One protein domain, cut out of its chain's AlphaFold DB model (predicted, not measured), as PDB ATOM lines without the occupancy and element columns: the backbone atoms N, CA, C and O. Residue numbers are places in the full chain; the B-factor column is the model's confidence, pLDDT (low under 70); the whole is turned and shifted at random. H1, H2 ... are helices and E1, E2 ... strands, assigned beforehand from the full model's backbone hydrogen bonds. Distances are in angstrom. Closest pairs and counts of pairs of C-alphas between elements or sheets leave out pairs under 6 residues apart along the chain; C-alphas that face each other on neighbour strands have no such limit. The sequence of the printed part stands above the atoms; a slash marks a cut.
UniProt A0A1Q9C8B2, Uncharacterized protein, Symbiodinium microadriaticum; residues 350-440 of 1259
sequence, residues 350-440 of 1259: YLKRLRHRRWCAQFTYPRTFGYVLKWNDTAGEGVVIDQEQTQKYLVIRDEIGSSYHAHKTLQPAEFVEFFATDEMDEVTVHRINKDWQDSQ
ATOM      1  N   TYR A 350      23.133 -12.279 140.818       62.09
ATOM      2  CA  TYR A 350      22.642 -11.310 139.833       62.09
ATOM      3  C   TYR A 350      21.456 -11.855 139.018       62.09
ATOM      4  O   TYR A 350      20.421 -11.202 138.913       62.09
ATOM      5  N   LEU A 351      21.544 -13.095 138.526       71.44
ATOM      6  CA  LEU A 351      20.442 -13.742 137.805       71.44
ATOM      7  C   LEU A 351      19.219 -13.992 138.700       71.44
ATOM      8  O   LEU A 351      18.088 -13.846 138.236       71.44
ATOM      9  N   LYS A 352      19.421 -14.306 139.988       69.94
ATOM     10  CA  LYS A 352      18.326 -14.417 140.965       69.94
ATOM     11  C   LYS A 352      17.630 -13.066 141.187       69.94
ATOM     12  O   LYS A 352      16.403 -13.025 141.186       69.94
ATOM     13  N   ARG A 353      18.388 -11.960 141.267       63.66
ATOM     14  CA  ARG A 353      17.831 -10.593 141.309       63.66
ATOM     15  C   ARG A 353      17.058 -10.237 140.036       63.66
ATOM     16  O   ARG A 353      15.998  -9.637 140.134       63.66
ATOM     17  N   LEU A 354      17.538 -10.634 138.855       68.44
ATOM     18  CA  LEU A 354      16.850 -10.399 137.575       68.44
ATOM     19  C   LEU A 354      15.527 -11.167 137.455       68.44
ATOM     20  O   LEU A 354      14.539 -10.603 136.992       68.44
ATOM     21  N   ARG A 355      15.483 -12.434 137.895       73.31
ATOM     22  CA  ARG A 355      14.226 -13.203 137.954       73.31
ATOM     23  C   ARG A 355      13.248 -12.605 138.957       73.31
ATOM     24  O   ARG A 355      12.074 -12.500 138.634       73.31
ATOM     25  N   HIS A 356      13.739 -12.169 140.120       64.19
ATOM     26  CA  HIS A 356      12.908 -11.476 141.100       64.19
ATOM     27  C   HIS A 356      12.341 -10.177 140.513       64.19
ATOM     28  O   HIS A 356      11.134 -10.020 140.511       64.19
ATOM     29  N   ARG A 357      13.158  -9.325 139.870       61.12
ATOM     30  CA  ARG A 357      12.678  -8.102 139.190       61.12
ATOM     31  C   ARG A 357      11.607  -8.371 138.127       61.12
ATOM     32  O   ARG A 357      10.647  -7.618 138.048       61.12
ATOM     33  N   ARG A 358      11.747  -9.437 137.327       72.62
ATOM     34  CA  ARG A 358      10.734  -9.827 136.325       72.62
ATOM     35  C   ARG A 358       9.434 -10.329 136.951       72.62
ATOM     36  O   ARG A 358       8.382 -10.089 136.381       72.62
ATOM     37  N   TRP A 359       9.517 -11.018 138.086       76.62
ATOM     38  CA  TRP A 359       8.349 -11.439 138.860       76.62
ATOM     39  C   TRP A 359       7.663 -10.238 139.533       76.62
ATOM     40  O   TRP A 359       6.454 -10.097 139.422       76.62
ATOM     41  N   CYS A 360       8.423  -9.311 140.128       55.12
ATOM     42  CA  CYS A 360       7.878  -8.106 140.765       55.12
ATOM     43  C   CYS A 360       7.188  -7.156 139.777       55.12
ATOM     44  O   CYS A 360       6.206  -6.524 140.137       55.12
ATOM     45  N   ALA A 361       7.666  -7.078 138.531       67.88
ATOM     46  CA  ALA A 361       7.064  -6.246 137.484       67.88
ATOM     47  C   ALA A 361       5.668  -6.723 137.023       67.88
ATOM     48  O   ALA A 361       5.061  -6.072 136.181       67.88
ATOM     49  N   GLN A 362       5.178  -7.864 137.526       73.06
ATOM     50  CA  GLN A 362       3.840  -8.385 137.225       73.06
ATOM     51  C   GLN A 362       2.755  -7.865 138.187       73.06
ATOM     52  O   GLN A 362       1.580  -8.113 137.933       73.06
ATOM     53  N   PHE A 363       3.120  -7.171 139.273       68.25
ATOM     54  CA  PHE A 363       2.167  -6.624 140.244       68.25
ATOM     55  C   PHE A 363       1.728  -5.203 139.866       68.25
ATOM     56  O   PHE A 363       2.532  -4.409 139.379       68.25
ATOM     57  N   THR A 364       0.453  -4.887 140.105       75.19
ATOM     58  CA  THR A 364      -0.176  -3.596 139.760       75.19
ATOM     59  C   THR A 364       0.300  -2.435 140.641       75.19
ATOM     60  O   THR A 364       0.290  -1.291 140.199       75.19
ATOM     61  N   TYR A 365       0.731  -2.724 141.873       79.12
ATOM     62  CA  TYR A 365       1.120  -1.721 142.866       79.12
ATOM     63  C   TYR A 365       2.632  -1.453 142.833       79.12
ATOM     64  O   TYR A 365       3.418  -2.405 142.719       79.12
ATOM     65  N   PRO A 366       3.071  -0.183 142.936       79.81
ATOM     66  CA  PRO A 366       4.485   0.146 142.991       79.81
ATOM     67  C   PRO A 366       5.116  -0.399 144.277       79.81
ATOM     68  O   PRO A 366       4.484  -0.484 145.332       79.81
ATOM     69  N   ARG A 367       6.386  -0.799 144.173       83.75
ATOM     70  CA  ARG A 367       7.189  -1.154 145.342       83.75
ATOM     71  C   ARG A 367       7.747   0.108 145.965       83.75
ATOM     72  O   ARG A 367       8.481   0.839 145.301       83.75
ATOM     73  N   THR A 368       7.449   0.285 147.239       87.12
ATOM     74  CA  THR A 368       7.917   1.408 148.039       87.12
ATOM     75  C   THR A 368       8.842   0.871 149.124       87.12
ATOM     76  O   THR A 368       8.716  -0.268 149.586       87.12
ATOM     77  N   PHE A 369       9.835   1.672 149.492       92.81
ATOM     78  CA  PHE A 369      10.669   1.392 150.649       92.81
ATOM     79  C   PHE A 369      10.169   2.204 151.828       92.81
ATOM     80  O   PHE A 369       9.808   3.365 151.663       92.81
ATOM     81  N   GLY A 370      10.189   1.614 153.016       93.56
ATOM     82  CA  GLY A 370       9.751   2.304 154.214       93.56
ATOM     83  C   GLY A 370      10.258   1.674 155.496       93.56
ATOM     84  O   GLY A 370      10.872   0.610 155.493       93.56
ATOM     85  N   TYR A 371      10.020   2.360 156.602       93.75
ATOM     86  CA  TYR A 371      10.378   1.942 157.944       93.75
ATOM     87  C   TYR A 371       9.135   1.428 158.666       93.75
ATOM     88  O   TYR A 371       8.107   2.101 158.724       93.75
ATOM     89  N   VAL A 372       9.218   0.231 159.243       93.31
ATOM     90  CA  VAL A 372       8.136  -0.339 160.054       93.31
ATOM     91  C   VAL A 372       7.902   0.569 161.261       93.31
ATOM     92  O   VAL A 372       8.763   0.682 162.120       93.31
ATOM     93  N   LEU A 373       6.755   1.231 161.373       91.25
ATOM     94  CA  LEU A 373       6.401   1.986 162.580       91.25
ATOM     95  C   LEU A 373       5.913   1.049 163.683       91.25
ATOM     96  O   LEU A 373       6.245   1.228 164.856       91.25
ATOM     97  N   LYS A 374       5.113   0.050 163.306       89.12
ATOM     98  CA  LYS A 374       4.490  -0.894 164.234       89.12
ATOM     99  C   LYS A 374       4.189  -2.198 163.512       89.12
ATOM    100  O   LYS A 374       3.715  -2.155 162.385       89.12
ATOM    101  N   TRP A 375       4.425  -3.336 164.154       92.81
ATOM    102  CA  TRP A 375       4.206  -4.652 163.557       92.81
ATOM    103  C   TRP A 375       3.513  -5.590 164.538       92.81
ATOM    104  O   TRP A 375       3.916  -5.675 165.698       92.81
ATOM    105  N   ASN A 376       2.481  -6.296 164.079       88.81
ATOM    106  CA  ASN A 376       1.817  -7.345 164.834       88.81
ATOM    107  C   ASN A 376       2.166  -8.711 164.235       88.81
ATOM    108  O   ASN A 376       1.664  -9.097 163.182       88.81
ATOM    109  N   ASP A 377       2.987  -9.486 164.941       84.62
ATOM    110  CA  ASP A 377       3.403 -10.812 164.479       84.62
ATOM    111  C   ASP A 377       2.277 -11.830 164.361       84.62
ATOM    112  O   ASP A 377       2.385 -12.741 163.539       84.62
ATOM    113  N   THR A 378       1.238 -11.696 165.189       81.94
ATOM    114  CA  THR A 378       0.127 -12.655 165.234       81.94
ATOM    115  C   THR A 378      -0.833 -12.466 164.069       81.94
ATOM    116  O   THR A 378      -1.258 -13.452 163.474       81.94
ATOM    117  N   ALA A 379      -1.121 -11.212 163.712       83.81
ATOM    118  CA  ALA A 379      -1.930 -10.869 162.543       83.81
ATOM    119  C   ALA A 379      -1.109 -10.875 161.243       83.81
ATOM    120  O   ALA A 379      -1.665 -11.022 160.160       83.81
ATOM    121  N   GLY A 380       0.219 -10.751 161.342       89.56
ATOM    122  CA  GLY A 380       1.091 -10.636 160.180       89.56
ATOM    123  C   GLY A 380       0.882  -9.324 159.430       89.56
ATOM    124  O   GLY A 380       1.064  -9.307 158.224       89.56
ATOM    125  N   GLU A 381       0.507  -8.247 160.110       92.75
ATOM    126  CA  GLU A 381       0.296  -6.925 159.515       92.75
ATOM    127  C   GLU A 381       0.955  -5.843 160.373       92.75
ATOM    128  O   GLU A 381       1.172  -6.014 161.579       92.75
ATOM    129  N   GLY A 382       1.288  -4.714 159.764       92.06
ATOM    130  CA  GLY A 382       1.876  -3.589 160.467       92.06
ATOM    131  C   GLY A 382       1.815  -2.299 159.672       92.06
ATOM    132  O   GLY A 382       1.558  -2.295 158.476       92.06
ATOM    133  N   VAL A 383       2.051  -1.186 160.353       93.88
ATOM    134  CA  VAL A 383       2.093   0.133 159.726       93.88
ATOM    135  C   VAL A 383       3.531   0.416 159.317       93.88
ATOM    136  O   VAL A 383       4.427   0.380 160.164       93.88
ATOM    137  N   VAL A 384       3.754   0.719 158.042       94.38
ATOM    138  CA  VAL A 384       5.059   1.101 157.490       94.38
ATOM    139  C   VAL A 384       4.960   2.531 156.975       94.38
ATOM    140  O   VAL A 384       4.030   2.859 156.246       94.38
ATOM    141  N   ILE A 385       5.895   3.393 157.370       94.12
ATOM    142  CA  ILE A 385       6.019   4.738 156.799       94.12
ATOM    143  C   ILE A 385       7.012   4.690 155.647       94.12
ATOM    144  O   ILE A 385       8.042   4.037 155.784       94.12
ATOM    145  N   ASP A 386       6.730   5.324 154.519       93.12
ATOM    146  CA  ASP A 386       7.686   5.399 153.414       93.12
ATOM    147  C   ASP A 386       9.036   6.021 153.821       93.12
ATOM    148  O   ASP A 386       9.210   6.641 154.873       93.12
ATOM    149  N   GLN A 387      10.043   5.820 152.975       93.31
ATOM    150  CA  GLN A 387      11.403   6.303 153.194       93.31
ATOM    151  C   GLN A 387      11.465   7.831 153.343       93.31
ATOM    152  O   GLN A 387      12.326   8.326 154.074       93.31
ATOM    153  N   GLU A 388      10.571   8.550 152.664       87.62
ATOM    154  CA  GLU A 388      10.470  10.011 152.696       87.62
ATOM    155  C   GLU A 388       9.703  10.523 153.929       87.62
ATOM    156  O   GLU A 388       9.671  11.724 154.174       87.62
ATOM    157  N   GLN A 389       9.161   9.618 154.757       85.38
ATOM    158  CA  GLN A 389       8.358   9.916 155.948       85.38
ATOM    159  C   GLN A 389       7.084  10.724 155.658       85.38
ATOM    160  O   GLN A 389       6.569  11.413 156.539       85.38
ATOM    161  N   THR A 390       6.565  10.625 154.436       85.75
ATOM    162  CA  THR A 390       5.400  11.374 153.966       85.75
ATOM    163  C   THR A 390       4.095  10.608 154.163       85.75
ATOM    164  O   THR A 390       3.079  11.215 154.494       85.75
ATOM    165  N   GLN A 391       4.102   9.280 154.010       88.62
ATOM    166  CA  GLN A 391       2.885   8.467 153.954       88.62
ATOM    167  C   GLN A 391       3.015   7.169 154.751       88.62
ATOM    168  O   GLN A 391       4.069   6.535 154.800       88.62
ATOM    169  N   LYS A 392       1.910   6.759 155.387       91.81
ATOM    170  CA  LYS A 392       1.804   5.510 156.151       91.81
ATOM    171  C   LYS A 392       0.934   4.515 155.393       91.81
ATOM    172  O   LYS A 392      -0.167   4.848 154.965       91.81
ATOM    173  N   TYR A 393       1.410   3.285 155.313       92.94
ATOM    174  CA  TYR A 393       0.736   2.175 154.656       92.94
ATOM    175  C   TYR A 393       0.455   1.079 155.675       92.94
ATOM    176  O   TYR A 393       1.291   0.805 156.545       92.94
ATOM    177  N   LEU A 394      -0.708   0.445 155.560       92.75
ATOM    178  CA  LEU A 394      -0.969  -0.816 156.238       92.75
ATOM    179  C   LEU A 394      -0.385  -1.921 155.359       92.75
ATOM    180  O   LEU A 394      -0.788  -2.077 154.215       92.75
ATOM    181  N   VAL A 395       0.597  -2.644 155.879       91.56
ATOM    182  CA  VAL A 395       1.365  -3.630 155.121       91.56
ATOM    183  C   VAL A 395       1.179  -4.996 155.748       91.56
ATOM    184  O   VAL A 395       1.461  -5.186 156.935       91.56
ATOM    185  N   ILE A 396       0.759  -5.965 154.942       90.81
ATOM    186  CA  ILE A 396       0.628  -7.360 155.363       90.81
ATOM    187  C   ILE A 396       1.934  -8.105 155.044       90.81
ATOM    188  O   ILE A 396       2.660  -7.784 154.104       90.81
ATOM    189  N   ARG A 397       2.281  -9.123 155.834       86.69
ATOM    190  CA  ARG A 397       3.541  -9.887 155.768       86.69
ATOM    191  C   ARG A 397       3.817 -10.447 154.376       86.69
ATOM    192  O   ARG A 397       4.979 -10.502 153.976       86.69
ATOM    193  N   ASP A 398       2.770 -10.822 153.649       83.62
ATOM    194  CA  ASP A 398       2.860 -11.383 152.298       83.62
ATOM    195  C   ASP A 398       3.207 -10.331 151.227       83.62
ATOM    196  O   ASP A 398       3.694 -10.678 150.149       83.62
ATOM    197  N   GLU A 399       3.024  -9.045 151.534       82.94
ATOM    198  CA  GLU A 399       3.338  -7.913 150.653       82.94
ATOM    199  C   GLU A 399       4.773  -7.410 150.839       82.94
ATOM    200  O   GLU A 399       5.298  -6.668 150.003       82.94
ATOM    201  N   ILE A 400       5.444  -7.840 151.908       83.44
ATOM    202  CA  ILE A 400       6.844  -7.517 152.158       83.44
ATOM    203  C   ILE A 400       7.712  -8.419 151.289       83.44
ATOM    204  O   ILE A 400       7.583  -9.645 151.279       83.44
ATOM    205  N   GLY A 401       8.618  -7.803 150.530       75.88
ATOM    206  CA  GLY A 401       9.481  -8.488 149.581       75.88
ATOM    207  C   GLY A 401      10.136  -9.728 150.195       75.88
ATOM    208  O   GLY A 401      10.779  -9.673 151.240       75.88
ATOM    209  N   SER A 402      10.023 -10.862 149.499       60.75
ATOM    210  CA  SER A 402      10.482 -12.197 149.923       60.75
ATOM    211  C   SER A 402      12.001 -12.343 150.157       60.75
ATOM    212  O   SER A 402      12.515 -13.443 150.380       60.75
ATOM    213  N   SER A 403      12.756 -11.246 150.145       53.81
ATOM    214  CA  SER A 403      14.130 -11.197 150.626       53.81
ATOM    215  C   SER A 403      14.163 -11.125 152.155       53.81
ATOM    216  O   SER A 403      14.007 -10.065 152.736       53.81
ATOM    217  N   TYR A 404      14.443 -12.261 152.797       52.72
ATOM    218  CA  TYR A 404      14.885 -12.398 154.197       52.72
ATOM    219  C   TYR A 404      13.917 -12.040 155.346       52.72
ATOM    220  O   TYR A 404      14.196 -12.468 156.462       52.72
ATOM    221  N   HIS A 405      12.782 -11.372 155.122       55.28
ATOM    222  CA  HIS A 405      11.918 -10.906 156.227       55.28
ATOM    223  C   HIS A 405      10.693 -11.786 156.547       55.28
ATOM    224  O   HIS A 405      10.149 -11.686 157.640       55.28
ATOM    225  N   ALA A 406      10.295 -12.714 155.666       56.66
ATOM    226  CA  ALA A 406       9.049 -13.486 155.821       56.66
ATOM    227  C   ALA A 406       8.978 -14.404 157.068       56.66
ATOM    228  O   ALA A 406       7.902 -14.847 157.446       56.66
ATOM    229  N   HIS A 407      10.115 -14.708 157.701       53.94
ATOM    230  CA  HIS A 407      10.225 -15.618 158.853       53.94
ATOM    231  C   HIS A 407      10.697 -14.923 160.138       53.94
ATOM    232  O   HIS A 407      10.957 -15.598 161.132       53.94
ATOM    233  N   LYS A 408      10.840 -13.592 160.130       72.94
ATOM    234  CA  LYS A 408      11.303 -12.818 161.284       72.94
ATOM    235  C   LYS A 408      10.195 -11.875 161.757       72.94
ATOM    236  O   LYS A 408       9.471 -11.300 160.945       72.94
ATOM    237  N   THR A 409      10.096 -11.698 163.070       80.38
ATOM    238  CA  THR A 409       9.403 -10.555 163.667       80.38
ATOM    239  C   THR A 409      10.015  -9.264 163.149       80.38
ATOM    240  O   THR A 409      11.217  -9.050 163.335       80.38
ATOM    241  N   LEU A 410       9.204  -8.433 162.494       85.38
ATOM    242  CA  LEU A 410       9.657  -7.125 162.050       85.38
ATOM    243  C   LEU A 410       9.675  -6.169 163.238       85.38
ATOM    244  O   LEU A 410       8.688  -6.039 163.960       85.38
ATOM    245  N   GLN A 411      10.819  -5.535 163.467       85.75
ATOM    246  CA  GLN A 411      10.987  -4.588 164.568       85.75
ATOM    247  C   GLN A 411      10.656  -3.160 164.112       85.75
ATOM    248  O   GLN A 411      10.868  -2.831 162.944       85.75
ATOM    249  N   PRO A 412      10.172  -2.283 165.013       85.25
ATOM    250  CA  PRO A 412      10.045  -0.863 164.712       85.25
ATOM    251  C   PRO A 412      11.357  -0.282 164.158       85.25
ATOM    252  O   PRO A 412      12.443  -0.615 164.631       85.25
ATOM    253  N   ALA A 413      11.242   0.585 163.157       81.62
ATOM    254  CA  ALA A 413      12.297   1.156 162.328       81.62
ATOM    255  C   ALA A 413      13.093   0.169 161.448       81.62
ATOM    256  O   ALA A 413      14.065   0.586 160.814       81.62
ATOM    257  N   GLU A 414      12.703  -1.109 161.335       88.31
ATOM    258  CA  GLU A 414      13.277  -1.968 160.295       88.31
ATOM    259  C   GLU A 414      12.862  -1.466 158.908       88.31
ATOM    260  O   GLU A 414      11.692  -1.191 158.644       88.31
ATOM    261  N   PHE A 415      13.853  -1.330 158.029       88.31
ATOM    262  CA  PHE A 415      13.652  -0.894 156.655       88.31
ATOM    263  C   PHE A 415      13.183  -2.073 155.805       88.31
ATOM    264  O   PHE A 415      13.886  -3.082 155.697       88.31
ATOM    265  N   VAL A 416      12.005  -1.945 155.208       90.62
ATOM    266  CA  VAL A 416      11.344  -2.994 154.433       90.62
ATOM    267  C   VAL A 416      10.954  -2.480 153.051       90.62
ATOM    268  O   VAL A 416      10.580  -1.324 152.869       90.62
ATOM    269  N   GLU A 417      11.069  -3.357 152.057       92.38
ATOM    270  CA  GLU A 417      10.508  -3.156 150.719       92.38
ATOM    271  C   GLU A 417       9.136  -3.831 150.696       92.38
ATOM    272  O   GLU A 417       9.052  -5.033 150.958       92.38
ATOM    273  N   PHE A 418       8.077  -3.087 150.392       89.75
ATOM    274  CA  PHE A 418       6.701  -3.586 150.402       89.75
ATOM    275  C   PHE A 418       5.916  -3.071 149.189       89.75
ATOM    276  O   PHE A 418       6.352  -2.149 148.495       89.75
ATOM    277  N   PHE A 419       4.785  -3.704 148.886       86.00
ATOM    278  CA  PHE A 419       3.841  -3.193 147.892       86.00
ATOM    279  C   PHE A 419       2.895  -2.194 148.563       86.00
ATOM    280  O   PHE A 419       2.286  -2.528 149.571       86.00
ATOM    281  N   ALA A 420       2.781  -0.981 148.020       82.62
ATOM    282  CA  ALA A 420       1.869   0.043 148.532       82.62
ATOM    283  C   ALA A 420       0.424  -0.280 148.115       82.62
ATOM    284  O   ALA A 420      -0.075   0.257 147.126       82.62
ATOM    285  N   THR A 421      -0.198  -1.245 148.792       73.88
ATOM    286  CA  THR A 421      -1.520  -1.776 148.437       73.88
ATOM    287  C   THR A 421      -2.665  -0.920 148.968       73.88
ATOM    288  O   THR A 421      -3.615  -0.734 148.212       73.88
ATOM    289  N   ASP A 422      -2.530  -0.322 150.163       75.81
ATOM    290  CA  ASP A 422      -3.505   0.610 150.755       75.81
ATOM    291  C   ASP A 422      -2.832   1.769 151.531       75.81
ATOM    292  O   ASP A 422      -2.054   1.564 152.471       75.81
ATOM    293  N   GLU A 423      -3.156   3.012 151.153       75.88
ATOM    294  CA  GLU A 423      -2.795   4.230 151.895       75.88
ATOM    295  C   GLU A 423      -3.707   4.390 153.122       75.88
ATOM    296  O   GLU A 423      -4.931   4.306 153.014       75.88
ATOM    297  N   MET A 424      -3.127   4.632 154.302       69.88
ATOM    298  CA  MET A 424      -3.906   4.902 155.513       69.88
ATOM    299  C   MET A 424      -4.196   6.397 155.667       69.88
ATOM    300  O   MET A 424      -3.275   7.209 155.733       69.88
ATOM    301  N   ASP A 425      -5.466   6.751 155.840       70.69
ATOM    302  CA  ASP A 425      -5.891   8.088 156.249       70.69
ATOM    303  C   ASP A 425      -5.687   8.327 157.763       70.69
ATOM    304  O   ASP A 425      -5.628   7.403 158.586       70.69
ATOM    305  N   GLU A 426      -5.557   9.598 158.163       57.50
ATOM    306  CA  GLU A 426      -5.182   9.997 159.533       57.50
ATOM    307  C   GLU A 426      -6.139   9.465 160.615       57.50
ATOM    308  O   GLU A 426      -5.718   9.127 161.728       57.50
ATOM    309  N   VAL A 427      -7.425   9.328 160.277       59.81
ATOM    310  CA  VAL A 427      -8.476   8.830 161.176       59.81
ATOM    311  C   VAL A 427      -8.229   7.368 161.559       59.81
ATOM    312  O   VAL A 427      -8.385   6.984 162.725       59.81
ATOM    313  N   THR A 428      -7.776   6.553 160.606       64.25
ATOM    314  CA  THR A 428      -7.527   5.124 160.816       64.25
ATOM    315  C   THR A 428      -6.279   4.901 161.673       64.25
ATOM    316  O   THR A 428      -6.277   4.043 162.560       64.25
ATOM    317  N   VAL A 429      -5.248   5.743 161.521       60.53
ATOM    318  CA  VAL A 429      -4.043   5.720 162.374       60.53
ATOM    319  C   VAL A 429      -4.384   6.033 163.837       60.53
ATOM    320  O   VAL A 429      -3.855   5.393 164.751       60.53
ATOM    321  N   HIS A 430      -5.283   6.992 164.079       58.06
ATOM    322  CA  HIS A 430      -5.674   7.378 165.436       58.06
ATOM    323  C   HIS A 430      -6.479   6.276 166.142       58.06
ATOM    324  O   HIS A 430      -6.231   5.972 167.311       58.06
ATOM    325  N   ARG A 431      -7.381   5.607 165.412       66.25
ATOM    326  CA  ARG A 431      -8.180   4.489 165.934       66.25
ATOM    327  C   ARG A 431      -7.319   3.282 166.320       66.25
ATOM    328  O   ARG A 431      -7.450   2.780 167.432       66.25
ATOM    329  N   ILE A 432      -6.375   2.880 165.463       63.66
ATOM    330  CA  ILE A 432      -5.470   1.746 165.732       63.66
ATOM    331  C   ILE A 432      -4.536   2.029 166.922       63.66
ATOM    332  O   ILE A 432      -4.179   1.112 167.663       63.66
ATOM    333  N   ASN A 433      -4.135   3.286 167.136       58.22
ATOM    334  CA  ASN A 433      -3.331   3.659 168.302       58.22
ATOM    335  C   ASN A 433      -4.130   3.621 169.608       58.22
ATOM    336  O   ASN A 433      -3.594   3.158 170.616       58.22
ATOM    337  N   LYS A 434      -5.397   4.044 169.574       59.56
ATOM    338  CA  LYS A 434      -6.296   4.011 170.731       59.56
ATOM    339  C   LYS A 434      -6.618   2.578 171.163       59.56
ATOM    340  O   LYS A 434      -6.354   2.224 172.307       59.56
ATOM    341  N   ASP A 435      -7.033   1.724 170.226       59.41
ATOM    342  CA  ASP A 435      -7.376   0.322 170.514       59.41
ATOM    343  C   ASP A 435      -6.168  -0.469 171.074       59.41
ATOM    344  O   ASP A 435      -6.312  -1.390 171.882       59.41
ATOM    345  N   TRP A 436      -4.943  -0.074 170.709       56.94
ATOM    346  CA  TRP A 436      -3.709  -0.656 171.245       56.94
ATOM    347  C   TRP A 436      -3.290  -0.128 172.624       56.94
ATOM    348  O   TRP A 436      -2.763  -0.906 173.417       56.94
ATOM    349  N   GLN A 437      -3.469   1.166 172.909       52.56
ATOM    350  CA  GLN A 437      -3.209   1.715 174.248       52.56
ATOM    351  C   GLN A 437      -4.203   1.149 175.264       52.56
ATOM    352  O   GLN A 437      -3.799   0.733 176.353       52.56
ATOM    353  N   ASP A 438      -5.464   1.017 174.860       48.06
ATOM    354  CA  ASP A 438      -6.513   0.423 175.683       48.06
ATOM    355  C   ASP A 438      -6.227  -1.067 175.963       48.06
ATOM    356  O   ASP A 438      -6.471  -1.542 177.070       48.06
ATOM    357  N   SER A 439      -5.575  -1.783 175.036       50.28
ATOM    358  CA  SER A 439      -5.166  -3.187 175.223       50.28
ATOM    359  C   SER A 439      -3.977  -3.398 176.186       50.28
ATOM    360  O   SER A 439      -3.823  -4.503 176.702       50.28
ATOM    361  N   GLN A 440      -3.141  -2.383 176.467       50.22
ATOM    362  CA  GLN A 440      -2.091  -2.473 177.508       50.22
ATOM    363  C   GLN A 440      -2.559  -2.001 178.892       50.22
ATOM    364  O   GLN A 440      -1.977  -2.399 179.900       50.22
TER     365      GLN A 440
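This is residues 350 to 440 of the 1259 residues of an uncharacterized protein of Symbiodinium microadriaticum (UniProt A0A1Q9C8B2). A small, strongly twisted sheet of four strands rolls up into a partly closed barrel, with edge strands E3 and E4 coming close at only a few residues, and a helix at each end of the printed part reaches away from this body. Residues 350 to 355 of H1 and 434 to 440 of H2 stick out, and the body without them spans 38 by 24 by 20 A. The 91 printed residues hold two named helices and four named strands in the order H1 E1 E2 E3 E4 H2, class mixed; the sheet runs E3 E2 E1 E4, all antiparallel. The whole is compact by its radius of gyration of the C-alphas, 14.0 A, yet elongated, spanning 48 by 25 by 19 A.

H1, residues 350 to 360, begins at C-alpha 350 (22.642, -11.310, 139.833) and is 15.1 A long. E1, residues 367 to 376, measures 21.1 A and bends by 84 degrees at residue 373. E2 is residues 381 to 386, 15.6 A; E3 is 392 to 396, 12.9 A; E4 is 415 to 419, 13.4 A. H2, residues 426 to 440, is 22.1 A long and ends at C-alpha 440 (-2.091, -2.473, 177.508).

E1, E2 and E3 form a meander, each strand the antiparallel neighbour of the one before; with E4, antiparallel neighbour of E1, they make a Greek key. E1 and E2 are a hairpin, with N 371 and O 385 2.7 A apart, within hydrogen-bond range. E2 and E3 are a hairpin, with N 393 and O 384 at 2.8 A. E1 and E4 have N 416 and O 370 at 2.8 A. The closest C-alphas of E3 and E4 are those of Val 395 and Phe 418, 7.1 A apart. H1 is not on the sheet; H2 only grazes it with residues 426 to 433. In H1 and H2 every O i to N i+4 pair is within hydrogen-bond range.

The farthest C-alphas, Leu 351 and Asp 438, are 48.6 A apart. The printed part has no cut. The link E3 to E4, 18 residues, is long. Mean pLDDT of the printed part is 76.7; residues 402 to 407 and 426 to 440 are among those under 70.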